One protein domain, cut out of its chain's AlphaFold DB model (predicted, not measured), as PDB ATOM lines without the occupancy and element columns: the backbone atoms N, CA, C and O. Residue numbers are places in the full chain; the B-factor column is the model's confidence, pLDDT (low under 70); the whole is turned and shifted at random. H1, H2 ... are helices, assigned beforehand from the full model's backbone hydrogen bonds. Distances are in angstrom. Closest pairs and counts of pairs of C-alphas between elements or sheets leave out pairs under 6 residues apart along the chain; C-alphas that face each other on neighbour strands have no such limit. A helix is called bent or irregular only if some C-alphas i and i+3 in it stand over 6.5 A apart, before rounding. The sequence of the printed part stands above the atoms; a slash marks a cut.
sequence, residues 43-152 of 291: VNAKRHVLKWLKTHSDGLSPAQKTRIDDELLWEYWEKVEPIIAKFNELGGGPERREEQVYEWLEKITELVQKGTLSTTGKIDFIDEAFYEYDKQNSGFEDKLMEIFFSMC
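This is residues 43 to 152 of the 291 residues of an uncharacterized protein of Lokiarchaeota archaeon (strain CR_4) (UniProt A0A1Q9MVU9). H2a, H3, H4 and H5 form an elongated up-and-down bundle, each running against the one before, with H1 folded back outside H2a and arm H2b at one end. The 110 printed residues hold five named helices, H1 to H5, and no named strand: all helix, compact, radius of gyration of the C-alphas 14.3 A, spans 47 by 27 by 18 A.

H2, residues 62 to 90, assigned as one helix by its hydrogen bonds, is bent: C-alphas 79 and 82 are 6.8 A apart. H2a, 62 to 79, and H2b, 82 to 90, stand at 38 degrees, only just steep. H2a touches H3, residues 95 to 114, opposite ways; closest C-alphas Tyr 76 and Trp 104, 6.0 A. H4, residues 119 to 133, and H5, residues 141 to 151, form a hairpin; closest C-alphas Tyr 133 and Glu 141, 5.6 A. H1, residues 45 to 55, touches H2a at a steep tilt of 40 degrees; closest C-alphas Arg 47 and Glu 75, 6.2 A. Every O i to N i+4 pair is within hydrogen-bond range in H1, H2b and H5; H2a has 13 of 14, H3 15 of 16, H4 9 of 11.

H2a, 26.4 A long, begins at C-alpha 62 (231.225, 162.545, 254.493); H5 ends at C-alpha 151 (236.802, 179.033, 249.665).

The printed part has no cut; no printed residue is under 70.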
ATOM      1  N   VAL A  43     254.599 167.611 267.337       82.88
ATOM      2  CA  VAL A  43     253.787 168.675 266.719       82.88
ATOM      3  C   VAL A  43     253.448 168.428 265.247       82.88
ATOM      4  O   VAL A  43     252.602 169.114 264.687       82.88
ATOM      5  N   ASN A  44     254.128 167.496 264.577       89.19
ATOM      6  CA  ASN A  44     253.847 167.126 263.193       89.19
ATOM      7  C   ASN A  44     253.044 165.828 263.081       89.19
ATOM      8  O   ASN A  44     252.464 165.567 262.022       89.19
ATOM      9  N   ALA A  45     253.008 165.007 264.133       91.06
ATOM     10  CA  ALA A  45     252.390 163.690 264.074       91.06
ATOM     11  C   ALA A  45     250.892 163.773 263.768       91.06
ATOM     12  O   ALA A  45     250.406 162.989 262.953       91.06
ATOM     13  N   LYS A  46     250.174 164.757 264.331       92.75
ATOM     14  CA  LYS A  46     248.753 164.983 264.026       92.75
ATOM     15  C   LYS A  46     248.528 165.213 262.531       92.75
ATOM     16  O   LYS A  46     247.790 164.448 261.911       92.75
ATOM     17  N   ARG A  47     249.233 166.169 261.920       94.56
ATOM     18  CA  ARG A  47     249.194 166.397 260.468       94.56
ATOM     19  C   ARG A  47     249.504 165.135 259.660       94.56
ATOM     20  O   ARG A  47     248.812 164.854 258.687       94.56
ATOM     21  N   HIS A  48     250.530 164.363 260.027       93.75
ATOM     22  CA  HIS A  48     250.868 163.129 259.305       93.75
ATOM     23  C   HIS A  48     249.748 162.084 259.382       93.75
ATOM     24  O   HIS A  48     249.401 161.496 258.356       93.75
ATOM     25  N   VAL A  49     249.138 161.910 260.557       93.81
ATOM     26  CA  VAL A  49     247.982 161.025 260.750       93.81
ATOM     27  C   VAL A  49     246.780 161.512 259.941       93.81
ATOM     28  O   VAL A  49     246.169 160.717 259.235       93.81
ATOM     29  N   LEU A  50     246.465 162.809 259.970       94.81
ATOM     30  CA  LEU A  50     245.355 163.379 259.201       94.81
ATOM     31  C   LEU A  50     245.549 163.206 257.688       94.81
ATOM     32  O   LEU A  50     244.627 162.776 256.997       94.81
ATOM     33  N   LYS A  51     246.759 163.457 257.166       95.00
ATOM     34  CA  LYS A  51     247.077 163.205 255.750       95.00
ATOM     35  C   LYS A  51     246.913 161.727 255.403       95.00
ATOM     36  O   LYS A  51     246.335 161.410 254.365       95.00
ATOM     37  N   TRP A  52     247.373 160.831 256.278       94.19
ATOM     38  CA  TRP A  52     247.189 159.394 256.092       94.19
ATOM     39  C   TRP A  52     245.699 159.018 256.054       94.19
ATOM     40  O   TRP A  52     245.274 158.348 255.113       94.19
ATOM     41  N   LEU A  53     244.884 159.531 256.984       93.19
ATOM     42  CA  LEU A  53     243.434 159.295 257.018       93.19
ATOM     43  C   LEU A  53     242.721 159.845 255.778       93.19
ATOM     44  O   LEU A  53     241.839 159.179 255.242       93.19
ATOM     45  N   LYS A  54     243.126 161.017 255.273       92.69
ATOM     46  CA  LYS A  54     242.590 161.575 254.021       92.69
ATOM     47  C   LYS A  54     242.876 160.650 252.832       92.69
ATOM     48  O   LYS A  54     241.980 160.393 252.031       92.69
ATOM     49  N   THR A  55     244.096 160.110 252.744       92.75
ATOM     50  CA  THR A  55     244.480 159.155 251.681       92.75
ATOM     51  C   THR A  55     243.819 157.780 251.816       92.75
ATOM     52  O   THR A  55     243.614 157.120 250.805       92.75
ATOM     53  N   HIS A  56     243.436 157.375 253.029       93.12
ATOM     54  CA  HIS A  56     242.797 156.088 253.332       93.12
ATOM     55  C   HIS A  56     241.363 156.286 253.842       93.12
ATOM     56  O   HIS A  56     240.938 155.672 254.818       93.12
ATOM     57  N   SER A  57     240.608 157.179 253.196       89.12
ATOM     58  CA  SER A  57     239.274 157.588 253.660       89.12
ATOM     59  C   SER A  57     238.148 156.595 253.324       89.12
ATOM     60  O   SER A  57     236.964 156.928 253.454       89.12
ATOM     61  N   ASP A  58     238.495 155.384 252.885       89.62
ATOM     62  CA  ASP A  58     237.545 154.312 252.605       89.62
ATOM     63  C   ASP A  58     236.844 153.887 253.899       89.62
ATOM     64  O   ASP A  58     237.471 153.569 254.907       89.62
ATOM     65  N   GLY A  59     235.511 153.926 253.891       88.06
ATOM     66  CA  GLY A  59     234.692 153.651 255.076       88.06
ATOM     67  C   GLY A  59     234.462 154.850 256.004       88.06
ATOM     68  O   GLY A  59     233.675 154.723 256.942       88.06
ATOM     69  N   LEU A  60     235.065 156.017 255.740       93.12
ATOM     70  CA  LEU A  60     234.724 157.254 256.451       93.12
ATOM     71  C   LEU A  60     233.457 157.893 255.875       93.12
ATOM     72  O   LEU A  60     233.281 157.983 254.655       93.12
ATOM     73  N   SER A  61     232.590 158.390 256.756       95.62
ATOM     74  CA  SER A  61     231.413 159.166 256.362       95.62
ATOM     75  C   SER A  61     231.813 160.539 255.796       95.62
ATOM     76  O   SER A  61     232.889 161.045 256.127       95.62
ATOM     77  N   PRO A  62     230.955 161.194 254.991       95.19
ATOM     78  CA  PRO A  62     231.225 162.545 254.493       95.19
ATOM     79  C   PRO A  62     231.572 163.537 255.612       95.19
ATOM     80  O   PRO A  62     232.566 164.242 255.512       95.19
ATOM     81  N   ALA A  63     230.837 163.503 256.729       95.94
ATOM     82  CA  ALA A  63     231.101 164.364 257.883       95.94
ATOM     83  C   ALA A  63     232.490 164.127 258.506       95.94
ATOM     84  O   ALA A  63     233.139 165.067 258.960       95.94
ATOM     85  N   GLN A  64     232.976 162.882 258.515       95.50
ATOM     86  CA  GLN A  64     234.326 162.574 258.993       95.50
ATOM     87  C   GLN A  64     235.401 163.079 258.027       95.50
ATOM     88  O   GLN A  64     236.419 163.592 258.484       95.50
ATOM     89  N   LYS A  65     235.177 162.968 256.711       96.06
ATOM     90  CA  LYS A  65     236.092 163.507 255.692       96.06
ATOM     91  C   LYS A  65     236.181 165.030 255.782       96.06
ATOM     92  O   LYS A  65     237.284 165.560 255.822       96.06
ATOM     93  N   THR A  66     235.040 165.702 255.925       97.00
ATOM     94  CA  THR A  66     234.967 167.143 256.185       97.00
ATOM     95  C   THR A  66     235.740 167.538 257.430       97.00
ATOM     96  O   THR A  66     236.604 168.399 257.354       97.00
ATOM     97  N   ARG A  67     235.525 166.846 258.552       96.94
ATOM     98  CA  ARG A  67     236.267 167.128 259.783       96.94
ATOM     99  C   ARG A  67     237.782 166.974 259.608       96.94
ATOM    100  O   ARG A  67     238.535 167.771 260.153       96.94
ATOM    101  N   ILE A  68     238.238 165.946 258.890       96.88
ATOM    102  CA  ILE A  68     239.671 165.755 258.612       96.88
ATOM    103  C   ILE A  68     240.223 166.931 257.806       96.88
ATOM    104  O   ILE A  68     241.325 167.392 258.096       96.88
ATOM    105  N   ASP A  69     239.474 167.407 256.814       97.44
ATOM    106  CA  ASP A  69     239.882 168.546 255.998       97.44
ATOM    107  C   ASP A  69     239.900 169.845 256.809       97.44
ATOM    108  O   ASP A  69     240.890 170.566 256.747       97.44
ATOM    109  N   ASP A  70     238.894 170.093 257.648       98.06
ATOM    110  CA  ASP A  70     238.879 171.249 258.550       98.06
ATOM    111  C   ASP A  70     240.073 171.209 259.522       98.06
ATOM    112  O   ASP A  70     240.766 172.206 259.712       98.06
ATOM    113  N   GLU A  71     240.390 170.044 260.102       97.12
ATOM    114  CA  GLU A  71     241.564 169.905 260.973       97.12
ATOM    115  C   GLU A  71     242.884 170.095 260.202       97.12
ATOM    116  O   GLU A  71     243.816 170.701 260.728       97.12
ATOM    117  N   LEU A  72     242.984 169.616 258.955       97.50
ATOM    118  CA  LEU A  72     244.170 169.827 258.115       97.50
ATOM    119  C   LEU A  72     244.373 171.293 257.740       97.50
ATOM    120  O   LEU A  72     245.523 171.727 257.665       97.50
ATOM    121  N   LEU A  73     243.289 172.038 257.508       98.31
ATOM    122  CA  LEU A  73     243.347 173.463 257.202       98.31
ATOM    123  C   LEU A  73     244.085 174.219 258.312       98.31
ATOM    124  O   LEU A  73     245.049 174.934 258.035       98.31
ATOM    125  N   TRP A  74     243.713 173.965 259.568       97.81
ATOM    126  CA  TRP A  74     244.357 174.573 260.732       97.81
ATOM    127  C   TRP A  74     245.804 174.113 260.923       97.81
ATOM    128  O   TRP A  74     246.682 174.941 261.147       97.81
ATOM    129  N   GLU A  75     246.107 172.825 260.727       97.06
ATOM    130  CA  GLU A  75     247.493 172.328 260.800       97.06
ATOM    131  C   GLU A  75     248.422 172.972 259.756       97.06
ATOM    132  O   GLU A  75     249.642 173.016 259.950       97.06
ATOM    133  N   TYR A  76     247.875 173.418 258.619       98.12
ATOM    134  CA  TYR A  76     248.620 174.176 257.615       98.12
ATOM    135  C   TYR A  76     248.705 175.657 257.980       98.12
ATOM    136  O   TYR A  76     249.796 176.225 257.903       98.12
ATOM    137  N   TRP A  77     247.603 176.262 258.429       98.12
ATOM    138  CA  TRP A  77     247.570 177.662 258.848       98.12
ATOM    139  C   TRP A  77     248.539 177.953 259.998       98.12
ATOM    140  O   TRP A  77     249.306 178.907 259.915       98.12
ATOM    141  N   GLU A  78     248.640 177.066 260.990       96.69
ATOM    142  CA  GLU A  78     249.597 177.173 262.105       96.69
ATOM    143  C   GLU A  78     251.077 177.197 261.662       96.69
ATOM    144  O   GLU A  78     251.969 177.528 262.447       96.69
ATOM    145  N   LYS A  79     251.387 176.811 260.415       96.94
ATOM    146  CA  LYS A  79     252.740 176.947 259.840       96.94
ATOM    147  C   LYS A  79     252.948 178.269 259.112       96.94
ATOM    148  O   LYS A  79     254.095 178.676 258.938       96.94
ATOM    149  N   VAL A  80     251.860 178.900 258.690       97.56
ATOM    150  CA  VAL A  80     251.834 180.135 257.909       97.56
ATOM    151  C   VAL A  80     251.750 181.349 258.827       97.56
ATOM    152  O   VAL A  80     252.601 182.235 258.736       97.56
ATOM    153  N   GLU A  81     250.765 181.367 259.725       98.25
ATOM    154  CA  GLU A  81     250.379 182.527 260.538       98.25
ATOM    155  C   GLU A  81     251.557 183.171 261.279       98.25
ATOM    156  O   GLU A  81     251.787 184.361 261.057       98.25
ATOM    157  N   PRO A  82     252.424 182.433 262.004       98.00
ATOM    158  CA  PRO A  82     253.514 183.069 262.744       98.00
ATOM    159  C   PRO A  82     254.542 183.753 261.836       98.00
ATOM    160  O   PRO A  82     255.227 184.695 262.244       98.00
ATOM    161  N   ILE A  83     254.700 183.260 260.603       98.19
ATOM    162  CA  ILE A  83     255.626 183.841 259.629       98.19
ATOM    163  C   ILE A  83     254.995 185.083 259.002       98.19
ATOM    164  O   ILE A  83     255.662 186.114 258.951       98.19
ATOM    165  N   ILE A  84     253.722 185.017 258.593       98.38
ATOM    166  CA  ILE A  84     252.991 186.178 258.069       98.38
ATOM    167  C   ILE A  84     252.930 187.287 259.119       98.38
ATOM    168  O   ILE A  84     253.283 188.423 258.808       98.38
ATOM    169  N   ALA A  85     252.598 186.964 260.370       98.25
ATOM    170  CA  ALA A  85     252.601 187.913 261.476       98.25
ATOM    171  C   ALA A  85     253.965 188.594 261.621       98.25
ATOM    172  O   ALA A  85     254.051 189.819 261.739       98.25
ATOM    173  N   LYS A  86     255.059 187.825 261.515       98.12
ATOM    174  CA  LYS A  86     256.401 188.404 261.570       98.12
ATOM    175  C   LYS A  86     256.726 189.287 260.366       98.12
ATOM    176  O   LYS A  86     257.407 190.298 260.525       98.12
ATOM    177  N   PHE A  87     256.265 188.916 259.175       98.38
ATOM    178  CA  PHE A  87     256.440 189.720 257.966       98.38
ATOM    179  C   PHE A  87     255.653 191.025 258.078       98.38
ATOM    180  O   PHE A  87     256.208 192.083 257.805       98.38
ATOM    181  N   ASN A  88     254.424 190.976 258.593       98.06
ATOM    182  CA  ASN A  88     253.606 192.149 258.885       98.06
ATOM    183  C   ASN A  88     254.290 193.122 259.857       98.06
ATOM    184  O   ASN A  88     254.206 194.334 259.672       98.06
ATOM    185  N   GLU A  89     255.001 192.629 260.874       97.56
ATOM    186  CA  GLU A  89     255.778 193.489 261.783       97.56
ATOM    187  C   GLU A  89     256.961 194.190 261.095       97.56
ATOM    188  O   GLU A  89     257.349 195.287 261.499       97.56
ATOM    189  N   LEU A  90     257.575 193.540 260.102       96.12
ATOM    190  CA  LEU A  90     258.849 193.961 259.514       96.12
ATOM    191  C   LEU A  90     258.723 194.609 258.126       96.12
ATOM    192  O   LEU A  90     259.687 195.227 257.675       96.12
ATOM    193  N   GLY A  91     257.574 194.491 257.456       94.75
ATOM    194  CA  GLY A  91     257.417 194.868 256.047       94.75
ATOM    195  C   GLY A  91     257.945 193.810 255.073       94.75
ATOM    196  O   GLY A  91     258.468 194.162 254.018       94.75
ATOM    197  N   GLY A  92     257.896 192.534 255.463       93.50
ATOM    198  CA  GLY A  92     258.435 191.397 254.714       93.50
ATOM    199  C   GLY A  92     259.469 190.589 255.503       93.50
ATOM    200  O   GLY A  92     259.610 190.719 256.722       93.50
ATOM    201  N   GLY A  93     260.221 189.733 254.816       94.56
ATOM    202  CA  GLY A  93     261.213 188.886 255.469       94.56
ATOM    203  C   GLY A  93     262.143 188.157 254.503       94.56
ATOM    204  O   GLY A  93     262.181 188.464 253.316       94.56
ATOM    205  N   PRO A  94     262.966 187.224 255.012       96.75
ATOM    206  CA  PRO A  94     263.916 186.488 254.186       96.75
ATOM    207  C   PRO A  94     263.210 185.590 253.163       96.75
ATOM    208  O   PRO A  94     262.290 184.868 253.538       96.75
ATOM    209  N   GLU A  95     263.735 185.531 251.938       95.62
ATOM    210  CA  GLU A  95     263.220 184.714 250.822       95.62
ATOM    211  C   GLU A  95     262.912 183.265 251.234       95.62
ATOM    212  O   GLU A  95     261.806 182.779 251.049       95.62
ATOM    213  N   ARG A  96     263.820 182.594 251.952       96.81
ATOM    214  CA  ARG A  96     263.584 181.221 252.445       96.81
ATOM    215  C   ARG A  96     262.321 181.083 253.313       96.81
ATOM    216  O   ARG A  96     261.716 180.018 253.374       96.81
ATOM    217  N   ARG A  97     261.966 182.110 254.092       97.12
ATOM    218  CA  ARG A  97     260.744 182.101 254.918       97.12
ATOM    219  C   ARG A  97     259.509 182.371 254.067       97.12
ATOM    220  O   ARG A  97     258.471 181.783 254.339       97.12
ATOM    221  N   GLU A  98     259.646 183.213 253.054       97.19
ATOM    222  CA  GLU A  98     258.606 183.475 252.065       97.19
ATOM    223  C   GLU A  98     258.269 182.210 251.264       97.19
ATOM    224  O   GLU A  98     257.110 181.810 251.218       97.19
ATOM    225  N   GLU A  99     259.283 181.501 250.756       97.44
ATOM    226  CA  GLU A  99     259.129 180.197 250.097       97.44
ATOM    227  C   GLU A  99     258.375 179.204 250.991       97.44
ATOM    228  O   GLU A  99     257.431 178.554 250.547       97.44
ATOM    229  N   GLN A 100     258.730 179.136 252.281       97.44
ATOM    230  CA  GLN A 100     258.027 178.286 253.247       97.44
ATOM    231  C   GLN A 100     256.551 178.664 253.382       97.44
ATOM    232  O   GLN A 100     255.708 177.773 253.444       97.44
ATOM    233  N   VAL A 101     256.224 179.957 253.439       98.06
ATOM    234  CA  VAL A 101     254.829 180.415 253.492       98.06
ATOM    235  C   VAL A 101     254.086 179.974 252.239       98.06
ATOM    236  O   VAL A 101     253.033 179.351 252.363       98.06
ATOM    237  N   TYR A 102     254.648 180.200 251.052       98.06
ATOM    238  CA  TYR A 102     254.019 179.782 249.800       98.06
ATOM    239  C   TYR A 102     253.829 178.264 249.704       98.06
ATOM    240  O   TYR A 102     252.761 177.821 249.290       98.06
ATOM    241  N   GLU A 103     254.785 177.449 250.159       98.19
ATOM    242  CA  GLU A 103     254.626 175.986 250.216       98.19
ATOM    243  C   GLU A 103     253.439 175.538 251.086       98.19
ATOM    244  O   GLU A 103     252.827 174.496 250.828       98.19
ATOM    245  N   TRP A 104     253.145 176.262 252.168       98.31
ATOM    246  CA  TRP A 104     252.019 175.945 253.048       98.31
ATOM    247  C   TRP A 104     250.706 176.542 252.547       98.31
ATOM    248  O   TRP A 104     249.695 175.841 252.577       98.31
ATOM    249  N   LEU A 105     250.721 177.770 252.025       98.38
ATOM    250  CA  LEU A 105     249.565 178.379 251.369       98.38
ATOM    251  C   LEU A 105     249.112 177.549 250.165       98.38
ATOM    252  O   LEU A 105     247.915 177.370 249.983       98.38
ATOM    253  N   GLU A 106     250.035 176.955 249.405       98.19
ATOM    254  CA  GLU A 106     249.674 176.067 248.296       98.19
ATOM    255  C   GLU A 106     248.960 174.802 248.787       98.19
ATOM    256  O   GLU A 106     247.966 174.383 248.204       98.19
ATOM    257  N   LYS A 107     249.373 174.223 249.922       97.75
ATOM    258  CA  LYS A 107     248.645 173.088 250.525       97.75
ATOM    259  C   LYS A 107     247.246 173.484 250.991       97.75
ATOM    260  O   LYS A 107     246.341 172.653 250.928       97.75
ATOM    261  N   ILE A 108     247.066 174.721 251.461       98.38
ATOM    262  CA  ILE A 108     245.742 175.273 251.769       98.38
ATOM    263  C   ILE A 108     244.936 175.405 250.475       98.38
ATOM    264  O   ILE A 108     243.830 174.882 250.413       98.38
ATOM    265  N   THR A 109     245.497 175.996 249.417       97.75
ATOM    266  CA  THR A 109     244.847 176.101 248.101       97.75
ATOM    267  C   THR A 109     244.412 174.732 247.565       97.75
ATOM    268  O   THR A 109     243.257 174.560 247.181       97.75
ATOM    269  N   GLU A 110     245.286 173.724 247.602       96.62
ATOM    270  CA  GLU A 110     244.950 172.359 247.186       96.62
ATOM    271  C   GLU A 110     243.811 171.758 248.018       96.62
ATOM    272  O   GLU A 110     242.942 171.069 247.477       96.62
ATOM    273  N   LEU A 111     243.820 172.001 249.332       96.56
ATOM    274  CA  LEU A 111     242.790 171.518 250.244       96.56
ATOM    275  C   LEU A 111     241.444 172.196 249.981       96.56
ATOM    276  O   LEU A 111     240.425 171.516 249.992       96.56
ATOM    277  N   VAL A 112     241.441 173.493 249.680       95.62
ATOM    278  CA  VAL A 112     240.241 174.245 249.294       95.62
ATOM    279  C   VAL A 112     239.659 173.716 247.986       95.62
ATOM    280  O   VAL A 112     238.460 173.478 247.897       95.62
ATOM    281  N   GLN A 113     240.504 173.474 246.983       93.12
ATOM    282  CA  GLN A 113     240.055 173.044 245.656       93.12
ATOM    283  C   GLN A 113     239.579 171.587 245.605       93.12
ATOM    284  O   GLN A 113     238.701 171.252 244.811       93.12
ATOM    285  N   LYS A 114     240.198 170.694 246.388       90.50
ATOM    286  CA  LYS A 114     239.977 169.235 246.295       90.50
ATOM    287  C   LYS A 114     239.303 168.637 247.529       90.50
ATOM    288  O   LYS A 114     238.957 167.455 247.517       90.50
ATOM    289  N   GLY A 115     239.226 169.387 248.620       85.31
ATOM    290  CA  GLY A 115     238.681 168.935 249.894       85.31
ATOM    291  C   GLY A 115     237.185 169.167 250.035       85.31
ATOM    292  O   GLY A 115     236.510 169.672 249.141       85.31
ATOM    293  N   THR A 116     236.669 168.776 251.194       92.94
ATOM    294  CA  THR A 116     235.264 168.926 251.583       92.94
ATOM    295  C   THR A 116     235.152 169.750 252.861       92.94
ATOM    296  O   THR A 116     234.578 169.272 253.836       92.94
ATOM    297  N   LEU A 117     235.742 170.949 252.874       97.00
ATOM    298  CA  LEU A 117     235.712 171.860 254.027       97.00
ATOM    299  C   LEU A 117     234.275 172.231 254.404       97.00
ATOM    300  O   LEU A 117     233.432 172.437 253.524       97.00
ATOM    301  N   SER A 118     234.000 172.328 255.704       97.56
ATOM    302  CA  SER A 118     232.702 172.810 256.178       97.56
ATOM    303  C   SER A 118     232.579 174.323 255.991       97.56
ATOM    304  O   SER A 118     233.575 175.044 255.992       97.56
ATOM    305  N   THR A 119     231.349 174.825 255.866       97.81
ATOM    306  CA  THR A 119     231.089 176.273 255.822       97.81
ATOM    307  C   THR A 119     231.626 176.973 257.069       97.81
ATOM    308  O   THR A 119     232.313 177.978 256.942       97.81
ATOM    309  N   THR A 120     231.416 176.396 258.257       97.94
ATOM    310  CA  THR A 120     231.997 176.913 259.504       97.94
ATOM    311  C   THR A 120     233.523 176.923 259.456       97.94
ATOM    312  O   THR A 120     234.120 177.952 259.728       97.94
ATOM    313  N   GLY A 121     234.165 175.831 259.024       97.75
ATOM    314  CA  GLY A 121     235.626 175.764 258.929       97.75
ATOM    315  C   GLY A 121     236.227 176.787 257.960       97.75
ATOM    316  O   GLY A 121     237.296 177.329 258.228       97.75
ATOM    317  N   LYS A 122     235.535 177.086 256.854       98.31
ATOM    318  CA  LYS A 122     235.942 178.142 255.916       98.31
ATOM    319  C   LYS A 122     235.787 179.535 256.518       98.31
ATOM    320  O   LYS A 122     236.716 180.323 256.402       98.31
ATOM    321  N   ILE A 123     234.640 179.831 257.133       98.19
ATOM    322  CA  ILE A 123     234.376 181.140 257.748       98.19
ATOM    323  C   ILE A 123     235.367 181.387 258.887       98.19
ATOM    324  O   ILE A 123     236.074 182.383 258.842       98.19
ATOM    325  N   ASP A 124     235.533 180.438 259.811       98.12
ATOM    326  CA  ASP A 124     236.482 180.568 260.925       98.12
ATOM    327  C   ASP A 124     237.923 180.800 260.424       98.12
ATOM    328  O   ASP A 124     238.674 181.589 260.998       98.12
ATOM    329  N   PHE A 125     238.326 180.128 259.338       98.44
ATOM    330  CA  PHE A 125     239.633 180.363 258.723       98.44
ATOM    331  C   PHE A 125     239.741 181.757 258.104       98.44
ATOM    332  O   PHE A 125     240.767 182.411 258.278       98.44
ATOM    333  N   ILE A 126     238.724 182.195 257.353       98.31
ATOM    334  CA  ILE A 126     238.698 183.528 256.745       98.31
ATOM    335  C   ILE A 126     238.798 184.580 257.848       98.31
ATOM    336  O   ILE A 126     239.652 185.454 257.734       98.31
ATOM    337  N   ASP A 127     238.017 184.458 258.922       96.88
ATOM    338  CA  ASP A 127     238.036 185.355 260.080       96.88
ATOM    339  C   ASP A 127     239.452 185.490 260.666       96.88
ATOM    340  O   ASP A 127     239.976 186.598 260.810       96.88
ATOM    341  N   GLU A 128     240.108 184.361 260.953       97.62
ATOM    342  CA  GLU A 128     241.449 184.355 261.545       97.62
ATOM    343  C   GLU A 128     242.511 184.884 260.569       97.62
ATOM    344  O   GLU A 128     243.364 185.697 260.927       97.62
ATOM    345  N   ALA A 129     242.463 184.467 259.304       98.00
ATOM    346  CA  ALA A 129     243.416 184.912 258.295       98.00
ATOM    347  C   ALA A 129     243.232 186.394 257.927       98.00
ATOM    348  O   ALA A 129     244.210 187.068 257.578       98.00
ATOM    349  N   PHE A 130     242.013 186.935 258.049       97.44
ATOM    350  CA  PHE A 130     241.748 188.357 257.845       97.44
ATOM    351  C   PHE A 130     242.471 189.232 258.862       97.44
ATOM    352  O   PHE A 130     242.917 190.320 258.499       97.44
ATOM    353  N   TYR A 131     242.663 188.753 260.095       96.44
ATOM    354  CA  TYR A 131     243.417 189.481 261.116       96.44
ATOM    355  C   TYR A 131     244.832 189.846 260.642       96.44
ATOM    356  O   TYR A 131     245.303 190.969 260.859       96.44
ATOM    357  N   GLU A 132     245.504 188.923 259.949       97.44
ATOM    358  CA  GLU A 132     246.827 189.167 259.371       97.44
ATOM    359  C   GLU A 132     246.764 189.925 258.041       97.44
ATOM    360  O   GLU A 132     247.579 190.823 257.813       97.44
ATOM    361  N   TYR A 133     245.784 189.631 257.183       97.19
ATOM    362  CA  TYR A 133     245.564 190.366 255.930       97.19
ATOM    363  C   TYR A 133     245.338 191.870 256.171       97.19
ATOM    364  O   TYR A 133     245.845 192.723 255.439       97.19
ATOM    365  N   ASP A 134     244.616 192.216 257.234       96.50
ATOM    366  CA  ASP A 134     244.249 193.585 257.588       96.50
ATOM    367  C   ASP A 134     245.430 194.488 257.953       96.50
ATOM    368  O   ASP A 134     245.280 195.714 257.955       96.50
ATOM    369  N   LYS A 135     246.593 193.907 258.257       95.75
ATOM    370  CA  LYS A 135     247.819 194.657 258.546       95.75
ATOM    371  C   LYS A 135     248.498 195.174 257.273       95.75
ATOM    372  O   LYS A 135     249.214 196.169 257.358       95.75
ATOM    373  N   GLN A 136     248.229 194.555 256.118       92.94
ATOM    374  CA  GLN A 136     248.652 194.992 254.778       92.94
ATOM    375  C   GLN A 136     250.144 195.329 254.652       92.94
ATOM    376  O   GLN A 136     250.516 196.340 254.054       92.94
ATOM    377  N   ASN A 137     251.002 194.509 255.256       96.19
ATOM    378  CA  ASN A 137     252.436 194.777 255.307       96.19
ATOM    379  C   ASN A 137     253.284 193.504 255.169       96.19
ATOM    380  O   ASN A 137     254.486 193.533 255.430       96.19
ATOM    381  N   SER A 138     252.675 192.376 254.798       96.00
ATOM    382  CA  SER A 138     253.370 191.091 254.722       96.00
ATOM    383  C   SER A 138     253.876 190.767 253.320       96.00
ATOM    384  O   SER A 138     254.913 190.119 253.196       96.00
ATOM    385  N   GLY A 139     253.161 191.213 252.281       95.06
ATOM    386  CA  GLY A 139     253.383 190.816 250.891       95.06
ATOM    387  C   GLY A 139     252.567 189.591 250.456       95.06
ATOM    388  O   GLY A 139     252.616 189.221 249.285       95.06
ATOM    389  N   PHE A 140     251.795 188.969 251.356       97.75
ATOM    390  CA  PHE A 140     250.959 187.799 251.047       97.75
ATOM    391  C   PHE A 140     249.487 188.141 250.804       97.75
ATOM    392  O   PHE A 140     248.674 187.236 250.606       97.75
ATOM    393  N   GLU A 141     249.127 189.426 250.813       96.56
ATOM    394  CA  GLU A 141     247.736 189.884 250.765       96.56
ATOM    395  C   GLU A 141     246.992 189.355 249.527       96.56
ATOM    396  O   GLU A 141     245.867 188.867 249.647       96.56
ATOM    397  N   ASP A 142     247.640 189.366 248.358       96.56
ATOM    398  CA  ASP A 142     247.048 188.878 247.108       96.56
ATOM    399  C   ASP A 142     246.766 187.368 247.154       96.56
ATOM    400  O   ASP A 142     245.683 186.924 246.766       96.56
ATOM    401  N   LYS A 143     247.707 186.567 247.680       97.69
ATOM    402  CA  LYS A 143     247.536 185.107 247.774       97.69
ATOM    403  C   LYS A 143     246.487 184.726 248.818       97.69
ATOM    404  O   LYS A 143     245.723 183.791 248.590       97.69
ATOM    405  N   LEU A 144     246.426 185.441 249.942       98.31
ATOM    406  CA  LEU A 144     245.368 185.244 250.938       98.31
ATOM    407  C   LEU A 144     243.992 185.541 250.333       98.31
ATOM    408  O   LEU A 144     243.083 184.724 250.460       98.31
ATOM    409  N   MET A 145     243.856 186.643 249.591       98.06
ATOM    410  CA  MET A 145     242.591 186.985 248.939       98.06
ATOM    411  C   MET A 145     242.175 185.955 247.877       98.06
ATOM    412  O   MET A 145     241.003 185.592 247.805       98.06
ATOM    413  N   GLU A 146     243.121 185.426 247.090       98.06
ATOM    414  CA  GLU A 146     242.868 184.321 246.149       98.06
ATOM    415  C   GLU A 146     242.287 183.087 246.864       98.06
ATOM    416  O   GLU A 146     241.336 182.465 246.377       98.06
ATOM    417  N   ILE A 147     242.830 182.747 248.037       98.38
ATOM    418  CA  ILE A 147     242.346 181.633 248.858       98.38
ATOM    419  C   ILE A 147     240.936 181.920 249.379       98.38
ATOM    420  O   ILE A 147     240.076 181.051 249.249       98.38
ATOM    421  N   PHE A 148     240.673 183.121 249.907       98.38
ATOM    422  CA  PHE A 148     239.345 183.491 250.415       98.38
ATOM    423  C   PHE A 148     238.277 183.362 249.328       98.38
ATOM    424  O   PHE A 148     237.269 182.689 249.527       98.38
ATOM    425  N   PHE A 149     238.541 183.900 248.133       97.88
ATOM    426  CA  PHE A 149     237.641 183.750 246.985       97.88
ATOM    427  C   PHE A 149     237.443 182.287 246.578       97.88
ATOM    428  O   PHE A 149     236.340 181.898 246.212       97.88
ATOM    429  N   SER A 150     238.494 181.467 246.647       96.62
ATOM    430  CA  SER A 150     238.405 180.043 246.306       96.62
ATOM    431  C   SER A 150     237.615 179.229 247.339       96.62
ATOM    432  O   SER A 150     237.078 178.174 247.003       96.62
ATOM    433  N   MET A 151     237.557 179.685 248.594       96.25
ATOM    434  CA  MET A 151     236.802 179.033 249.665       96.25
ATOM    435  C   MET A 151     235.299 179.286 249.557       96.25
ATOM    436  O   MET A 151     234.511 178.378 249.845       96.25
ATOM    437  N   CYS A 152     234.905 180.492 249.146       97.75
ATOM    438  CA  CYS A 152     233.509 180.887 249.047       97.75
ATOM    439  C   CYS A 152     232.832 180.232 247.833       97.75
ATOM    440  O   CYS A 152     233.197 180.426 246.677       97.75
TER     441      CYS A 152